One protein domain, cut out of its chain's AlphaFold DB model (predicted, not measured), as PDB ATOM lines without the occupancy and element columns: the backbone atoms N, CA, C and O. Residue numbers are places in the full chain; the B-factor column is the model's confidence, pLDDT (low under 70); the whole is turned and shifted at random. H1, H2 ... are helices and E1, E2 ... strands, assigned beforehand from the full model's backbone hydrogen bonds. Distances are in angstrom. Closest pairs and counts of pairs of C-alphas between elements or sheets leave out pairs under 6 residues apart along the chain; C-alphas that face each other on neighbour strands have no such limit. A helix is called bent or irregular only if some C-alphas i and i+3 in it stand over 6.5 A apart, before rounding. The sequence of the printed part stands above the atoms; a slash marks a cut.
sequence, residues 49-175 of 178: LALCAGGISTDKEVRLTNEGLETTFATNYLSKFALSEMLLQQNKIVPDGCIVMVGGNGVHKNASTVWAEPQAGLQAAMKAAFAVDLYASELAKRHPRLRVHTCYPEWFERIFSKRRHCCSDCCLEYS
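AT A GLANCE: This is residues 49 to 175 of the 178 residues of the protein "SDR family NAD(P)-dependent oxidoreductase" of Cohnella faecalis (UniProt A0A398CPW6). Two long helices, H1 and H2, lie side by side over one face of a small four-stranded sheet whose other face has no named helix, and a loop of residues 156 to 165, holding the short H3, sticks out from the body. The printed part has 127 residues, with three named helices and four named strands in the order E1 H1 E2 H2 E3 H3 E4. The mixed sheet runs E1 E2 E3 E4, with E1, E2 and E3 parallel and E4 antiparallel to E3; the class is mixed, helices and strands. The whole is compact, with a radius of gyration of the C-alphas of 14.9 A and spans of 42 by 39 by 23 A.

HOW THE PARTS SIT: E1, residues 49 to 51, is an edge strand, parallel to E2, residues 93 to 102, at 21 degrees; N 51 and O 100 are 2.8 A apart, within hydrogen-bond range. H1, residues 71 to 89, is on the sheet over E1 and E2, at a height over the sheet of 10.1 A. The closest C-alphas of E1 and H1 are those of Leu 51 and Lys 80, 6.0 A apart. H2, residues 121 to 142, is on the same face at 9.6 A, over E3, residues 147 to 151; the C-alphas of Ala 140 and Val 148 are their closest, at 5.8 A. With the sheet, H2 makes two layers, a helix over one face of strands. H1 and H2 touch, closest at the C-alphas of Tyr 77 and Ala 128, 5.2 A apart, and run the same way at a shallow tilt of 16 degrees. E1, H1, E2 and E2, H2, E3 are strand-helix-strand units, parallel neighbour strands with a helix between, each with a right-handed crossover. E2 and E3 are parallel at 10 degrees, with N 101 and O 149 2.9 A apart. E3 and E4, residues 171 to 174, are antiparallel at 147 degrees, with N 172 and O 150 3.0 A apart. H3, residues 157 to 161, is not on the sheet and is apart from H1 and H2. In H2 every O i to N i+4 pair is within hydrogen-bond range; in H1 13 of 15 are, and in H3 0 of 1, with 0 of 2 O i to N i+3 pairs.

IN THESE COORDINATES: E1 begins at C-alpha 49, (220.246, 271.251, 172.526). H1 is 25.2 A long, with a kink of 37 degrees near residue 78, and is only just irregular: C-alphas 76 and 79 are 6.8 A apart. E2, 18.0 A, bends by 113 degrees at residue 96. H2, 31.7 A, begins at C-alpha 121, (202.762, 253.916, 182.816). E3 is 12.9 A long, and E4 ends at C-alpha 174, (224.715, 257.906, 166.460).

THE WHOLE: The C-alphas of Lys 60 and Pro 95 are the two farthest apart, at 42.2 A. The printed part has no cut. The links E1 to H1 and E2 to H2 are long, with 19 and 18 residues. Mean pLDDT of the printed part is 81.6; residues 104 to 110 and 153 to 175 are under 70.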
ATOM      1  N   LEU A  49     221.648 271.433 172.167       97.56
ATOM      2  CA  LEU A  49     220.246 271.251 172.526       97.56
ATOM      3  C   LEU A  49     220.100 269.997 173.394       97.56
ATOM      4  O   LEU A  49     220.316 268.880 172.924       97.56
ATOM      5  N   ALA A  50     219.709 270.180 174.655       96.62
ATOM      6  CA  ALA A  50     219.469 269.091 175.598       96.62
ATOM      7  C   ALA A  50     217.961 268.864 175.789       96.62
ATOM      8  O   ALA A  50     217.260 269.644 176.435       96.62
ATOM      9  N   LEU A  51     217.450 267.774 175.225       96.88
ATOM     10  CA  LEU A  51     216.041 267.397 175.267       96.88
ATOM     11  C   LEU A  51     215.800 266.459 176.453       96.88
ATOM     12  O   LEU A  51     215.714 265.240 176.299       96.88
ATOM     13  N   CYS A  52     215.715 267.044 177.650       93.62
ATOM     14  CA  CYS A  52     215.682 266.304 178.918       93.62
ATOM     15  C   CYS A  52     214.277 265.996 179.452       93.62
ATOM     16  O   CYS A  52     214.116 265.128 180.306       93.62
ATOM     17  N   ALA A  53     213.257 266.729 179.002       92.56
ATOM     18  CA  ALA A  53     211.931 266.652 179.600       92.56
ATOM     19  C   ALA A  53     211.282 265.284 179.372       92.56
ATOM     20  O   ALA A  53     211.105 264.852 178.235       92.56
ATOM     21  N   GLY A  54     210.888 264.612 180.445       90.00
ATOM     22  CA  GLY A  54     210.172 263.350 180.366       90.00
ATOM     23  C   GLY A  54     210.110 262.640 181.709       90.00
ATOM     24  O   GLY A  54     210.699 263.087 182.692       90.00
ATOM     25  N   GLY A  55     209.366 261.542 181.754       86.44
ATOM     26  CA  GLY A  55     209.227 260.730 182.958       86.44
ATOM     27  C   GLY A  55     208.342 259.509 182.753       86.44
ATOM     28  O   GLY A  55     207.885 259.226 181.645       86.44
ATOM     29  N   ILE A  56     208.102 258.782 183.839       86.00
ATOM     30  CA  ILE A  56     207.193 257.635 183.881       86.00
ATOM     31  C   ILE A  56     206.025 258.033 184.779       86.00
ATOM     32  O   ILE A  56     206.246 258.451 185.914       86.00
ATOM     33  N   SER A  57     204.793 257.919 184.278       83.56
ATOM     34  CA  SER A  57     203.619 258.049 185.144       83.56
ATOM     35  C   SER A  57     203.429 256.768 185.955       83.56
ATOM     36  O   SER A  57     203.628 255.668 185.441       83.56
ATOM     37  N   THR A  58     203.026 256.900 187.216       84.19
ATOM     38  CA  THR A  58     202.590 255.769 188.050       84.19
ATOM     39  C   THR A  58     201.117 255.422 187.840       84.19
ATOM     40  O   THR A  58     200.627 254.451 188.417       84.19
ATOM     41  N   ASP A  59     200.405 256.209 187.032       83.06
ATOM     42  CA  ASP A  59     199.002 255.975 186.713       83.06
ATOM     43  C   ASP A  59     198.846 254.671 185.921       83.06
ATOM     44  O   ASP A  59     199.608 254.380 184.993       83.06
ATOM     45  N   LYS A  60     197.826 253.889 186.284       83.25
ATOM     46  CA  LYS A  60     197.460 252.657 185.568       83.25
ATOM     47  C   LYS A  60     196.595 252.926 184.338       83.25
ATOM     48  O   LYS A  60     196.477 252.054 183.486       83.25
ATOM     49  N   GLU A  61     196.004 254.114 184.257       90.81
ATOM     50  CA  GLU A  61     195.122 254.509 183.166       90.81
ATOM     51  C   GLU A  61     195.850 255.374 182.138       90.81
ATOM     52  O   GLU A  61     196.797 256.104 182.449       90.81
ATOM     53  N   VAL A  62     195.382 255.298 180.892       92.50
ATOM     54  CA  VAL A  62     195.851 256.167 179.815       92.50
ATOM     55  C   VAL A  62     195.442 257.602 180.125       92.50
ATOM     56  O   VAL A  62     194.268 257.902 180.327       92.50
ATOM     57  N   ARG A  63     196.411 258.518 180.071       93.38
ATOM     58  CA  ARG A  63     196.156 259.953 180.180       93.38
ATOM     59  C   ARG A  63     196.339 260.636 178.835       93.38
ATOM     60  O   ARG A  63     197.456 260.683 178.311       93.38
ATOM     61  N   LEU A  64     195.272 261.238 178.324       95.62
ATOM     62  CA  LEU A  64     195.323 262.060 177.120       95.62
ATOM     63  C   LEU A  64     195.507 263.543 177.463       95.62
ATOM     64  O   LEU A  64     195.052 264.023 178.501       95.62
ATOM     65  N   THR A  65     196.191 264.265 176.585       95.06
ATOM     66  CA  THR A  65     196.237 265.726 176.585       95.06
ATOM     67  C   THR A  65     194.940 266.273 175.993       95.06
ATOM     68  O   THR A  65     194.179 265.553 175.345       95.06
ATOM     69  N   ASN A  66     194.708 267.578 176.134       94.50
ATOM     70  CA  ASN A  66     193.559 268.239 175.501       94.50
ATOM     71  C   ASN A  66     193.627 268.223 173.959       94.50
ATOM     72  O   ASN A  66     192.651 268.568 173.305       94.50
ATOM     73  N   GLU A  67     194.770 267.836 173.385       95.75
ATOM     74  CA  GLU A  67     194.985 267.662 171.944       95.75
ATOM     75  C   GLU A  67     194.795 266.190 171.511       95.75
ATOM     76  O   GLU A  67     195.083 265.840 170.371       95.75
ATOM     77  N   GLY A  68     194.334 265.312 172.414       95.12
ATOM     78  CA  GLY A  68     194.076 263.896 172.131       95.12
ATOM     79  C   GLY A  68     195.326 263.011 172.093       95.12
ATOM     80  O   GLY A  68     195.248 261.864 171.663       95.12
ATOM     81  N   LEU A  69     196.479 263.515 172.543       95.31
ATOM     82  CA  LEU A  69     197.740 262.770 172.543       95.31
ATOM     83  C   LEU A  69     197.948 262.047 173.872       95.31
ATOM     84  O   LEU A  69     197.660 262.596 174.930       95.31
ATOM     85  N   GLU A  70     198.523 260.847 173.851       96.00
ATOM     86  CA  GLU A  70     198.996 260.198 175.078       96.00
ATOM     87  C   GLU A  70     200.070 261.074 175.747       96.00
ATOM     88  O   GLU A  70     201.102 261.377 175.150       96.00
ATOM     89  N   THR A  71     199.836 261.497 176.991       95.19
ATOM     90  CA  THR A  71     200.618 262.550 177.667       95.19
ATOM     91  C   THR A  71     202.102 262.197 177.799       95.19
ATOM     92  O   THR A  71     202.970 263.056 177.606       95.19
ATOM     93  N   THR A  72     202.405 260.935 178.120       94.25
ATOM     94  CA  THR A  72     203.781 260.442 178.261       94.25
ATOM     95  C   THR A  72     204.475 260.424 176.907       94.25
ATOM     96  O   THR A  72     205.551 260.996 176.791       94.25
ATOM     97  N   PHE A  73     203.864 259.855 175.868       94.69
ATOM     98  CA  PHE A  73     204.409 259.889 174.510       94.69
ATOM     99  C   PHE A  73     204.589 261.318 173.978       94.69
ATOM    100  O   PHE A  73     205.630 261.633 173.395       94.69
ATOM    101  N   ALA A  74     203.630 262.208 174.246       96.75
ATOM    102  CA  ALA A  74     203.704 263.616 173.867       96.75
ATOM    103  C   ALA A  74     204.921 264.308 174.493       96.75
ATOM    104  O   ALA A  74     205.739 264.900 173.791       96.75
ATOM    105  N   THR A  75     205.089 264.162 175.808       96.00
ATOM    106  CA  THR A  75     206.191 264.796 176.543       96.00
ATOM    107  C   THR A  75     207.533 264.126 176.246       96.00
ATOM    108  O   THR A  75     208.524 264.801 175.969       96.00
ATOM    109  N   ASN A  76     207.589 262.794 176.289       94.44
ATOM    110  CA  ASN A  76     208.835 262.037 176.232       94.44
ATOM    111  C   ASN A  76     209.383 261.884 174.811       94.44
ATOM    112  O   ASN A  76     210.592 261.717 174.684       94.44
ATOM    113  N   TYR A  77     208.551 261.948 173.772       95.69
ATOM    114  CA  TYR A  77     208.995 261.763 172.390       95.69
ATOM    115  C   TYR A  77     208.544 262.888 171.456       95.69
ATOM    116  O   TYR A  77     209.404 263.565 170.894       95.69
ATOM    117  N   LEU A  78     207.235 263.136 171.311       97.25
ATOM    118  CA  LEU A  78     206.741 264.073 170.286       97.25
ATOM    119  C   LEU A  78     207.298 265.486 170.468       97.25
ATOM    120  O   LEU A  78     207.664 266.124 169.487       97.25
ATOM    121  N   SER A  79     207.430 265.951 171.712       98.19
ATOM    122  CA  SER A  79     208.030 267.253 172.008       98.19
ATOM    123  C   SER A  79     209.481 267.353 171.531       98.19
ATOM    124  O   SER A  79     209.875 268.378 170.982       98.19
ATOM    125  N   LYS A  80     210.264 266.277 171.682       97.81
ATOM    126  CA  LYS A  80     211.673 266.207 171.276       97.81
ATOM    127  C   LYS A  80     211.794 266.235 169.767       97.81
ATOM    128  O   LYS A  80     212.564 267.029 169.229       97.81
ATOM    129  N   PHE A  81     211.003 265.389 169.111       98.12
ATOM    130  CA  PHE A  81     210.901 265.322 167.662       98.12
ATOM    131  C   PHE A  81     210.511 266.685 167.082       98.12
ATOM    132  O   PHE A  81     211.294 267.299 166.366       98.12
ATOM    133  N   ALA A  82     209.346 267.207 167.473       98.44
ATOM    134  CA  ALA A  82     208.799 268.431 166.907       98.44
ATOM    135  C   ALA A  82     209.701 269.646 167.168       98.44
ATOM    136  O   ALA A  82     209.947 270.424 166.250       98.44
ATOM    137  N   LEU A  83     210.217 269.808 168.392       98.75
ATOM    138  CA  LEU A  83     211.077 270.943 168.724       98.75
ATOM    139  C   LEU A  83     212.376 270.922 167.916       98.75
ATOM    140  O   LEU A  83     212.740 271.938 167.333       98.75
ATOM    141  N   SER A  84     213.071 269.781 167.864       98.19
ATOM    142  CA  SER A  84     214.340 269.697 167.127       98.19
ATOM    143  C   SER A  84     214.153 269.888 165.621       98.19
ATOM    144  O   SER A  84     214.901 270.665 165.035       98.19
ATOM    145  N   GLU A  85     213.132 269.281 165.010       98.31
ATOM    146  CA  GLU A  85     212.823 269.478 163.585       98.31
ATOM    147  C   GLU A  85     212.509 270.950 163.272       98.31
ATOM    148  O   GLU A  85     213.064 271.502 162.325       98.31
ATOM    149  N   MET A  86     211.691 271.628 164.088       98.62
ATOM    150  CA  MET A  86     211.377 273.048 163.871       98.62
ATOM    151  C   MET A  86     212.615 273.943 163.999       98.62
ATOM    152  O   MET A  86     212.822 274.826 163.167       98.62
ATOM    153  N   LEU A  87     213.467 273.711 165.002       98.50
ATOM    154  CA  LEU A  87     214.704 274.480 165.176       98.50
ATOM    155  C   LEU A  87     215.695 274.243 164.024       98.50
ATOM    156  O   LEU A  87     216.380 275.179 163.606       98.50
ATOM    157  N   LEU A  88     215.756 273.023 163.482       97.75
ATOM    158  CA  LEU A  88     216.570 272.695 162.308       97.75
ATOM    159  C   LEU A  88     216.035 273.357 161.038       97.75
ATOM    160  O   LEU A  88     216.802 273.989 160.317       97.75
ATOM    161  N   GLN A  89     214.725 273.282 160.790       97.44
ATOM    162  CA  GLN A  89     214.073 273.936 159.648       97.44
ATOM    163  C   GLN A  89     214.268 275.457 159.663       97.44
ATOM    164  O   GLN A  89     214.416 276.080 158.614       97.44
ATOM    165  N   GLN A  90     214.310 276.054 160.855       97.50
ATOM    166  CA  GLN A  90     214.574 277.479 161.054       97.50
ATOM    167  C   GLN A  90     216.073 277.837 161.020       97.50
ATOM    168  O   GLN A  90     216.414 278.998 161.227       97.50
ATOM    169  N   ASN A  91     216.971 276.877 160.764       97.00
ATOM    170  CA  ASN A  91     218.431 277.045 160.789       97.00
ATOM    171  C   ASN A  91     218.968 277.611 162.117       97.00
ATOM    172  O   ASN A  91     219.982 278.308 162.146       97.00
ATOM    173  N   LYS A  92     218.288 277.320 163.234       97.75
ATOM    174  CA  LYS A  92     218.686 277.802 164.563       97.75
ATOM    175  C   LYS A  92     219.786 276.952 165.183       97.75
ATOM    176  O   LYS A  92     220.526 277.461 166.014       97.75
ATOM    177  N   ILE A  93     219.918 275.684 164.793       97.81
ATOM    178  CA  ILE A  93     221.003 274.804 165.251       97.81
ATOM    179  C   ILE A  93     222.173 274.911 164.276       97.81
ATOM    180  O   ILE A  93     221.997 274.758 163.068       97.81
ATOM    181  N   VAL A  94     223.371 275.170 164.801       96.50
ATOM    182  CA  VAL A  94     224.571 275.274 163.960       96.50
ATOM    183  C   VAL A  94     224.912 273.919 163.326       96.50
ATOM    184  O   VAL A  94     224.665 272.888 163.952       96.50
ATOM    185  N   PRO A  95     225.531 273.884 162.129       91.25
ATOM    186  CA  PRO A  95     225.810 272.627 161.434       91.25
ATOM    187  C   PRO A  95     226.590 271.589 162.251       91.25
ATOM    188  O   PRO A  95     226.287 270.411 162.135       91.25
ATOM    189  N   ASP A  96     227.536 272.016 163.096       93.75
ATOM    190  CA  ASP A  96     228.356 271.131 163.951       93.75
ATOM    191  C   ASP A  96     227.852 271.098 165.415       93.75
ATOM    192  O   ASP A  96     228.593 270.845 166.376       93.75
ATOM    193  N   GLY A  97     226.567 271.422 165.588       94.38
ATOM    194  CA  GLY A  97     225.872 271.462 166.866       94.38
ATOM    195  C   GLY A  97     225.670 270.076 167.476       94.38
ATOM    196  O   GLY A  97     225.784 269.043 166.816       94.38
ATOM    197  N   CYS A  98     225.367 270.064 168.772       95.81
ATOM    198  CA  CYS A  98     225.088 268.852 169.534       95.81
ATOM    199  C   CYS A  98     223.602 268.758 169.878       95.81
ATOM    200  O   CYS A  98     223.051 269.704 170.439       95.81
ATOM    201  N   ILE A  99     222.973 267.612 169.639       96.06
ATOM    202  CA  ILE A  99     221.640 267.307 170.159       96.06
ATOM    203  C   ILE A  99     221.756 266.092 171.072       96.06
ATOM    204  O   ILE A  99     222.184 265.023 170.646       96.06
ATOM    205  N   VAL A 100     221.352 266.258 172.331       94.88
ATOM    206  CA  VAL A 100     221.299 265.176 173.319       94.88
ATOM    207  C   VAL A 100     219.847 264.924 173.693       94.88
ATOM    208  O   VAL A 100     219.168 265.824 174.187       94.88
ATOM    209  N   MET A 101     219.362 263.704 173.480       92.19
ATOM    210  CA  MET A 101     218.003 263.296 173.838       92.19
ATOM    211  C   MET A 101     218.027 262.378 175.048       92.19
ATOM    212  O   MET A 101     218.587 261.286 174.995       92.19
ATOM    213  N   VAL A 102     217.401 262.804 176.142       89.31
ATOM    214  CA  VAL A 102     217.284 261.962 177.335       89.31
ATOM    215  C   VAL A 102     216.059 261.065 177.199       89.31
ATOM    216  O   VAL A 102     214.941 261.549 176.998       89.31
ATOM    217  N   GLY A 103     216.268 259.759 177.325       80.62
ATOM    218  CA  GLY A 103     215.232 258.735 177.238       80.62
ATOM    219  C   GLY A 103     215.469 257.594 178.226       80.62
ATOM    220  O   GLY A 103     216.315 257.677 179.111       80.62
ATOM    221  N   GLY A 104     214.722 256.503 178.065       69.50
ATOM    222  CA  GLY A 104     215.016 255.206 178.691       69.50
ATOM    223  C   GLY A 104     215.651 254.236 177.689       69.50
ATOM    224  O   GLY A 104     215.583 254.471 176.493       69.50
ATOM    225  N   ASN A 105     216.258 253.145 178.154       66.81
ATOM    226  CA  ASN A 105     216.896 252.156 177.276       66.81
ATOM    227  C   ASN A 105     215.855 251.468 176.355       66.81
ATOM    228  O   ASN A 105     215.171 250.531 176.787       66.81
ATOM    229  N   GLY A 106     215.693 251.975 175.126       54.97
ATOM    230  CA  GLY A 106     214.728 251.512 174.123       54.97
ATOM    231  C   GLY A 106     215.253 250.382 173.234       54.97
ATOM    232  O   GLY A 106     214.460 249.620 172.688       54.97
ATOM    233  N   VAL A 107     216.575 250.199 173.170       55.59
ATOM    234  CA  VAL A 107     217.274 249.186 172.352       55.59
ATOM    235  C   VAL A 107     216.941 247.734 172.755       55.59
ATOM    236  O   VAL A 107     217.184 246.805 171.988       55.59
ATOM    237  N   HIS A 108     216.338 247.505 173.929       52.25
ATOM    238  CA  HIS A 108     216.213 246.160 174.510       52.25
ATOM    239  C   HIS A 108     214.803 245.645 174.814       52.25
ATOM    240  O   HIS A 108     214.689 244.670 175.561       52.25
ATOM    241  N   LYS A 109     213.709 246.242 174.321       55.19
ATOM    242  CA  LYS A 109     212.375 245.796 174.773       55.19
ATOM    243  C   LYS A 109     211.309 245.791 173.683       55.19
ATOM    244  O   LYS A 109     211.298 246.667 172.832       55.19
ATOM    245  N   ASN A 110     210.384 244.830 173.799       62.38
ATOM    246  CA  ASN A 110     209.129 244.656 173.048       62.38
ATOM    247  C   ASN A 110     208.177 245.866 173.198       62.38
ATOM    248  O   ASN A 110     207.054 245.734 173.683       62.38
ATOM    249  N   ALA A 111     208.650 247.067 172.877       75.75
ATOM    250  CA  ALA A 111     207.860 248.282 172.877       75.75
ATOM    251  C   ALA A 111     206.900 248.257 171.684       75.75
ATOM    252  O   ALA A 111     207.256 247.804 170.595       75.75
ATOM    253  N   SER A 112     205.677 248.746 171.889       76.25
ATOM    254  CA  SER A 112     204.714 248.866 170.797       76.25
ATOM    255  C   SER A 112     205.243 249.829 169.733       76.25
ATOM    256  O   SER A 112     205.693 250.927 170.054       76.25
ATOM    257  N   THR A 113     205.150 249.425 168.470       82.69
ATOM    258  CA  THR A 113     205.377 250.281 167.296       82.69
ATOM    259  C   THR A 113     204.073 250.821 166.718       82.69
ATOM    260  O   THR A 113     204.076 251.553 165.728       82.69
ATOM    261  N   VAL A 114     202.941 250.504 167.352       87.81
ATOM    262  CA  VAL A 114     201.637 251.088 167.041       87.81
ATOM    263  C   VAL A 114     201.571 252.455 167.721       87.81
ATOM    264  O   VAL A 114     200.967 252.630 168.775       87.81
ATOM    265  N   TRP A 115     202.261 253.443 167.146       88.31
ATOM    266  CA  TRP A 115     202.481 254.756 167.771       88.31
ATOM    267  C   TRP A 115     201.188 255.473 168.180       88.31
ATOM    268  O   TRP A 115     201.161 256.153 169.207       88.31
ATOM    269  N   ALA A 116     200.129 255.285 167.388       87.56
ATOM    270  CA  ALA A 116     198.812 255.872 167.605       87.56
ATOM    271  C   ALA A 116     198.038 255.235 168.770       87.56
ATOM    272  O   ALA A 116     197.117 255.861 169.284       87.56
ATOM    273  N   GLU A 117     198.394 254.019 169.195       90.94
ATOM    274  CA  GLU A 117     197.718 253.339 170.295       90.94
ATOM    275  C   GLU A 117     198.220 253.884 171.641       90.94
ATOM    276  O   GLU A 117     199.415 253.760 171.952       90.94
ATOM    277  N   PRO A 118     197.347 254.495 172.459       91.38
ATOM    278  CA  PRO A 118     197.741 255.000 173.762       91.38
ATOM    279  C   PRO A 118     198.121 253.866 174.714       91.38
ATOM    280  O   PRO A 118     197.466 252.830 174.774       91.38
ATOM    281  N   GLN A 119     199.173 254.086 175.488       91.31
ATOM    282  CA  GLN A 119     199.665 253.176 176.515       91.31
ATOM    283  C   GLN A 119     199.687 253.900 177.866       91.31
ATOM    284  O   GLN A 119     199.643 255.132 177.937       91.31
ATOM    285  N   ALA A 120     199.772 253.141 178.956       90.38
ATOM    286  CA  ALA A 120     199.873 253.683 180.310       90.38
ATOM    287  C   ALA A 120     201.219 253.334 180.962       90.38
ATOM    288  O   ALA A 120     201.914 252.388 180.575       90.38
ATOM    289  N   GLY A 121     201.595 254.132 181.963       88.19
ATOM    290  CA  GLY A 121     202.762 253.916 182.816       88.19
ATOM    291  C   GLY A 121     204.061 253.562 182.083       88.19
ATOM    292  O   GLY A 121     204.536 254.292 181.209       88.19
ATOM    293  N   LEU A 122     204.664 252.433 182.467       87.12
ATOM    294  CA  LEU A 122     205.954 251.987 181.939       87.12
ATOM    295  C   LEU A 122     205.907 251.659 180.437       87.12
ATOM    296  O   LEU A 122     206.883 251.921 179.738       87.12
ATOM    297  N   GLN A 123     204.794 251.123 179.929       88.19
ATOM    298  CA  GLN A 123     204.661 250.775 178.508       88.19
ATOM    299  C   GLN A 123     204.706 252.027 177.629       88.19
ATOM    300  O   GLN A 123     205.430 252.057 176.635       88.19
ATOM    301  N   ALA A 124     204.021 253.091 178.049       89.94
ATOM    302  CA  ALA A 124     204.087 254.402 177.408       89.94
ATOM    303  C   ALA A 124     205.509 254.979 177.392       89.94
ATOM    304  O   ALA A 124     206.001 255.427 176.355       89.94
ATOM    305  N   ALA A 125     206.199 254.925 178.535       88.88
ATOM    306  CA  ALA A 125     207.567 255.417 178.632       88.88
ATOM    307  C   ALA A 125     208.536 254.610 177.757       88.88
ATOM    308  O   ALA A 125     209.371 255.206 177.084       88.88
ATOM    309  N   MET A 126     208.401 253.281 177.714       87.81
ATOM    310  CA  MET A 126     209.207 252.404 176.859       87.81
ATOM    311  C   MET A 126     208.937 252.633 175.369       87.81
ATOM    312  O   MET A 126     209.886 252.702 174.594       87.81
ATOM    313  N   LYS A 127     207.668 252.815 174.978       90.12
ATOM    314  CA  LYS A 127     207.280 253.210 173.615       90.12
ATOM    315  C   LYS A 127     207.954 254.520 173.210       90.12
ATOM    316  O   LYS A 127     208.572 254.593 172.153       90.12
ATOM    317  N   ALA A 128     207.885 255.540 174.066       92.00
ATOM    318  CA  ALA A 128     208.535 256.821 173.803       92.00
ATOM    319  C   ALA A 128     210.065 256.699 173.723       92.00
ATOM    320  O   ALA A 128     210.682 257.335 172.877       92.00
ATOM    321  N   ALA A 129     210.674 255.870 174.573       89.94
ATOM    322  CA  ALA A 129     212.115 255.646 174.569       89.94
ATOM    323  C   ALA A 129     212.593 254.995 173.265       89.94
ATOM    324  O   ALA A 129     213.526 255.481 172.637       89.94
ATOM    325  N   PHE A 130     211.887 253.957 172.809       90.12
ATOM    326  CA  PHE A 130     212.183 253.318 171.531       90.12
ATOM    327  C   PHE A 130     212.031 254.295 170.355       90.12
ATOM    328  O   PHE A 130     212.874 254.338 169.463       90.12
ATOM    329  N   ALA A 131     210.998 255.142 170.385       92.38
ATOM    330  CA  ALA A 131     210.807 256.180 169.379       92.38
ATOM    331  C   ALA A 131     211.949 257.218 169.368       92.38
ATOM    332  O   ALA A 131     212.373 257.642 168.293       92.38
ATOM    333  N   VAL A 132     212.479 257.597 170.540       92.06
ATOM    334  CA  VAL A 132     213.655 258.479 170.656       92.06
ATOM    335  C   VAL A 132     214.881 257.851 169.993       92.06
ATOM    336  O   VAL A 132     215.546 258.536 169.224       92.06
ATOM    337  N   ASP A 133     215.150 256.567 170.227       88.94
ATOM    338  CA  ASP A 133     216.325 255.874 169.675       88.94
ATOM    339  C   ASP A 133     216.264 255.777 168.146       88.94
ATOM    340  O   ASP A 133     217.236 256.082 167.448       88.94
ATOM    341  N   LEU A 134     215.093 255.404 167.615       90.88
ATOM    342  CA  LEU A 134     214.850 255.372 166.172       90.88
ATOM    343  C   LEU A 134     215.010 256.760 165.551       90.88
ATOM    344  O   LEU A 134     215.667 256.911 164.522       90.88
ATOM    345  N   TYR A 135     214.434 257.779 166.189       94.12
ATOM    346  CA  TYR A 135     214.521 259.148 165.703       94.12
ATOM    347  C   TYR A 135     215.948 259.694 165.754       94.12
ATOM    348  O   TYR A 135     216.385 260.296 164.781       94.12
ATOM    349  N   ALA A 136     216.692 259.462 166.836       92.12
ATOM    350  CA  ALA A 136     218.077 259.901 166.962       92.12
ATOM    351  C   ALA A 136     218.969 259.268 165.884       92.12
ATOM    352  O   ALA A 136     219.747 259.975 165.240       92.12
ATOM    353  N   SER A 137     218.796 257.965 165.625       90.69
ATOM    354  CA  SER A 137     219.485 257.274 164.530       90.69
ATOM    355  C   SER A 137     219.164 257.893 163.171       90.69
ATOM    356  O   SER A 137     220.065 258.144 162.371       90.69
ATOM    357  N   GLU A 138     217.888 258.168 162.911       95.00
ATOM    358  CA  GLU A 138     217.450 258.757 161.648       95.00
ATOM    359  C   GLU A 138     217.910 260.213 161.490       95.00
ATOM    360  O   GLU A 138     218.314 260.635 160.407       95.00
ATOM    361  N   LEU A 139     217.901 260.992 162.571       95.06
ATOM    362  CA  LEU A 139     218.352 262.378 162.568       95.06
ATOM    363  C   LEU A 139     219.851 262.480 162.260       95.06
ATOM    364  O   LEU A 139     220.246 263.316 161.449       95.06
ATOM    365  N   ALA A 140     220.668 261.596 162.841       93.19
ATOM    366  CA  ALA A 140     222.103 261.522 162.562       93.19
ATOM    367  C   ALA A 140     222.399 261.195 161.089       93.19
ATOM    368  O   ALA A 140     223.314 261.765 160.496       93.19
ATOM    369  N   LYS A 141     221.598 260.313 160.471       94.31
ATOM    370  CA  LYS A 141     221.715 259.994 159.038       94.31
ATOM    371  C   LYS A 141     221.340 261.182 158.155       94.31
ATOM    372  O   LYS A 141     222.054 261.472 157.198       94.31
ATOM    373  N   ARG A 142     220.242 261.878 158.474       95.94
ATOM    374  CA  ARG A 142     219.767 263.048 157.710       95.94
ATOM    375  C   ARG A 142     220.680 264.265 157.851       95.94
ATOM    376  O   ARG A 142     220.780 265.053 156.912       95.94
ATOM    377  N   HIS A 143     221.370 264.407 158.983       95.00
ATOM    378  CA  HIS A 143     222.254 265.539 159.266       95.00
ATOM    379  C   HIS A 143     223.655 265.084 159.712       95.00
ATOM    380  O   HIS A 143     223.996 265.229 160.885       95.00
ATOM    381  N   PRO A 144     224.522 264.624 158.786       92.56
ATOM    382  CA  PRO A 144     225.826 264.039 159.126       92.56
ATOM    383  C   PRO A 144     226.817 264.973 159.839       92.56
ATOM    384  O   PRO A 144     227.830 264.508 160.351       92.56
ATOM    385  N   ARG A 145     226.570 266.290 159.830       93.81
ATOM    386  CA  ARG A 145     227.393 267.275 160.549       93.81
ATOM    387  C   ARG A 145     226.992 267.441 162.017       93.81
ATOM    388  O   ARG A 145     227.822 267.853 162.824       93.81
ATOM    389  N   LEU A 146     225.750 267.109 162.370       93.62
ATOM    390  CA  LEU A 146     225.289 267.189 163.750       93.62
ATOM    391  C   LEU A 146     225.846 266.023 164.559       93.62
ATOM    392  O   LEU A 146     225.891 264.884 164.097       93.62
ATOM    393  N   ARG A 147     226.184 266.297 165.817       94.56
ATOM    394  CA  ARG A 147     226.451 265.253 166.808       94.56
ATOM    395  C   ARG A 147     225.155 264.932 167.531       94.56
ATOM    396  O   ARG A 147     224.617 265.788 168.234       94.56
ATOM    397  N   VAL A 148     224.641 263.721 167.339       92.12
ATOM    398  CA  VAL A 148     223.377 263.275 167.934       92.12
ATOM    399  C   VAL A 148     223.655 262.150 168.918       92.12
ATOM    400  O   VAL A 148     224.200 261.105 168.561       92.12
ATOM    401  N   HIS A 149     223.250 262.366 170.165       90.25
ATOM    402  CA  HIS A 149     223.409 261.394 171.237       90.25
ATOM    403  C   HIS A 149     222.069 261.128 171.915       90.25
ATOM    404  O   HIS A 149     221.287 262.051 172.156       90.25
ATOM    405  N   THR A 150     221.824 259.882 172.297       87.44
ATOM    406  CA  THR A 150     220.813 259.565 173.308       87.44
ATOM    407  C   THR A 150     221.500 259.327 174.643       87.44
ATOM    408  O   THR A 150     222.640 258.873 174.690       87.44
ATOM    409  N   CYS A 151     220.828 259.670 175.739       84.38
ATOM    410  CA  CYS A 151     221.308 259.432 177.094       84.38
ATOM    411  C   CYS A 151     220.222 258.744 177.918       84.38
ATOM    412  O   CYS A 151     219.073 259.193 177.947       84.38
ATOM    413  N   TYR A 152     220.606 257.686 178.624       78.12
ATOM    414  CA  TYR A 152     219.741 256.931 179.518       78.12
ATOM    415  C   TYR A 152     220.321 256.992 180.928       78.12
ATOM    416  O   TYR A 152     221.130 256.140 181.303       78.12
ATOM    417  N   PRO A 153     219.944 257.992 181.738       65.75
ATOM    418  CA  PRO A 153     220.246 257.928 183.153       65.75
ATOM    419  C   PRO A 153     219.502 256.709 183.709       65.75
ATOM    420  O   PRO A 153     218.286 256.587 183.541       65.75
ATOM    421  N   GLU A 154     220.210 255.772 184.344       55.56
ATOM    422  CA  GLU A 154     219.535 254.736 185.132       55.56
ATOM    423  C   GLU A 154     218.550 255.379 186.134       55.56
ATOM    424  O   GLU A 154     218.649 256.570 186.434       55.56
ATOM    425  N   TRP A 155     217.605 254.597 186.673       50.28
ATOM    426  CA  TRP A 155     216.619 255.050 187.668       50.28
ATOM    427  C   TRP A 155     217.209 256.070 188.661       50.28
ATOM    428  O   TRP A 155     218.104 255.746 189.447       50.28
ATOM    429  N   PHE A 156     216.686 257.302 188.615       43.41
ATOM    430  CA  PHE A 156     217.243 258.489 189.279       43.41
ATOM    431  C   PHE A 156     217.476 258.327 190.797       43.41
ATOM    432  O   PHE A 156     218.392 258.955 191.331       43.41
ATOM    433  N   GLU A 157     216.736 257.451 191.494       35.44
ATOM    434  CA  GLU A 157     216.967 257.163 192.924       35.44
ATOM    435  C   GLU A 157     218.381 256.627 193.213       35.44
ATOM    436  O   GLU A 157     218.945 256.885 194.276       35.44
ATOM    437  N   ARG A 158     219.009 255.926 192.259       27.00
ATOM    438  CA  ARG A 158     220.335 255.317 192.455       27.00
ATOM    439  C   ARG A 158     221.502 256.265 192.153       27.00
ATOM    440  O   ARG A 158     222.627 255.971 192.556       27.00
ATOM    441  N   ILE A 159     221.240 257.402 191.500       35.69
ATOM    442  CA  ILE A 159     222.256 258.378 191.061       35.69
ATOM    443  C   ILE A 159     222.630 259.348 192.194       35.69
ATOM    444  O   ILE A 159     223.810 259.605 192.418       35.69
ATOM    445  N   PHE A 160     221.666 259.824 192.987       29.33
ATOM    446  CA  PHE A 160     221.969 260.704 194.129       29.33
ATOM    447  C   PHE A 160     222.591 259.963 195.326       29.33
ATOM    448  O   PHE A 160     223.299 260.568 196.128       29.33
ATOM    449  N   SER A 161     222.388 258.643 195.421       27.64
ATOM    450  CA  SER A 161     222.990 257.781 196.451       27.64
ATOM    451  C   SER A 161     224.467 257.455 196.184       27.64
ATOM    452  O   SER A 161     225.226 257.209 197.124       27.64
ATOM    453  N   LYS A 162     224.903 257.438 194.922       27.58
ATOM    454  CA  LYS A 162     226.272 257.080 194.546       27.58
ATOM    455  C   LYS A 162     226.794 258.111 193.559       27.58
ATOM    456  O   LYS A 162     226.470 258.041 192.382       27.58
ATOM    457  N   ARG A 163     227.659 259.016 194.036       29.23
ATOM    458  CA  ARG A 163     228.531 259.864 193.204       29.23
ATOM    459  C   ARG A 163     229.390 258.977 192.294       29.23
ATOM    460  O   ARG A 163     230.534 258.669 192.620       29.23
ATOM    461  N   ARG A 164     228.841 258.498 191.183       28.91
ATOM    462  CA  ARG A 164     229.593 257.809 190.139       28.91
ATOM    463  C   ARG A 164     229.412 258.570 188.844       28.91
ATOM    464  O   ARG A 164     228.318 259.015 188.515       28.91
ATOM    465  N   HIS A 165     230.543 258.739 188.177       32.69
ATOM    466  CA  HIS A 165     230.689 259.323 186.861       32.69
ATOM    467  C   HIS A 165     229.631 258.755 185.908       32.69
ATOM    468  O   HIS A 165     229.353 257.555 185.951       32.69
ATOM    469  N   CYS A 166     229.054 259.626 185.076       32.12
ATOM    470  CA  CYS A 166     228.206 259.245 183.952       32.12
ATOM    471  C   CYS A 166     228.944 258.155 183.157       32.12
ATOM    472  O   CYS A 166     230.022 258.415 182.622       32.12
ATOM    473  N   CYS A 167     228.437 256.921 183.192       33.16
ATOM    474  CA  CYS A 167     229.093 255.772 182.572       33.16
ATOM    475  C   CYS A 167     229.134 255.998 181.055       33.16
ATOM    476  O   CYS A 167     228.145 256.455 180.483       33.16
ATOM    477  N   SER A 168     230.243 255.657 180.395       38.94
ATOM    478  CA  SER A 168     230.358 255.662 178.926       38.94
ATOM    479  C   SER A 168     229.270 254.825 178.239       38.94
ATOM    480  O   SER A 168     228.921 255.104 177.101       38.94
ATOM    481  N   ASP A 169     228.681 253.864 178.955       44.41
ATOM    482  CA  ASP A 169     227.600 252.992 178.474       44.41
ATOM    483  C   ASP A 169     226.197 253.627 178.579       44.41
ATOM    484  O   ASP A 169     225.207 253.033 178.155       44.41
ATOM    485  N   CYS A 170     226.075 254.817 179.182       48.38
ATOM    486  CA  CYS A 170     224.795 255.517 179.355       48.38
ATOM    487  C   CYS A 170     224.424 256.404 178.162       48.38
ATOM    488  O   CYS A 170     223.290 256.883 178.107       48.38
ATOM    489  N   CYS A 171     225.352 256.644 177.231       55.28
ATOM    490  CA  CYS A 171     225.121 257.477 176.059       55.28
ATOM    491  C   CYS A 171     225.386 256.683 174.779       55.28
ATOM    492  O   CYS A 171     226.483 256.156 174.610       55.28
ATOM    493  N   LEU A 172     224.416 256.630 173.864       60.03
ATOM    494  CA  LEU A 172     224.649 256.111 172.516       60.03
ATOM    495  C   LEU A 172     224.921 257.285 171.584       60.03
ATOM    496  O   LEU A 172     224.114 258.207 171.464       60.03
ATOM    497  N   GLU A 173     226.080 257.253 170.938       67.38
ATOM    498  CA  GLU A 173     226.416 258.159 169.851       67.38
ATOM    499  C   GLU A 173     225.958 257.547 168.530       67.38
ATOM    500  O   GLU A 173     226.350 256.435 168.173       67.38
ATOM    501  N   TYR A 174     225.125 258.286 167.802       68.62
ATOM    502  CA  TYR A 174     224.715 257.906 166.460       68.62
ATOM    503  C   TYR A 174     225.580 258.677 165.473       68.62
ATOM    504  O   TYR A 174     225.445 259.890 165.327       68.62
ATOM    505  N   SER A 175     226.480 257.968 164.795       55.22
ATOM    506  CA  SER A 175     227.217 258.509 163.658       55.22
ATOM    507  C   SER A 175     226.597 258.009 162.358       55.22
ATOM    508  O   SER A 175     226.124 256.872 162.266       55.22
TER     509      SER A 175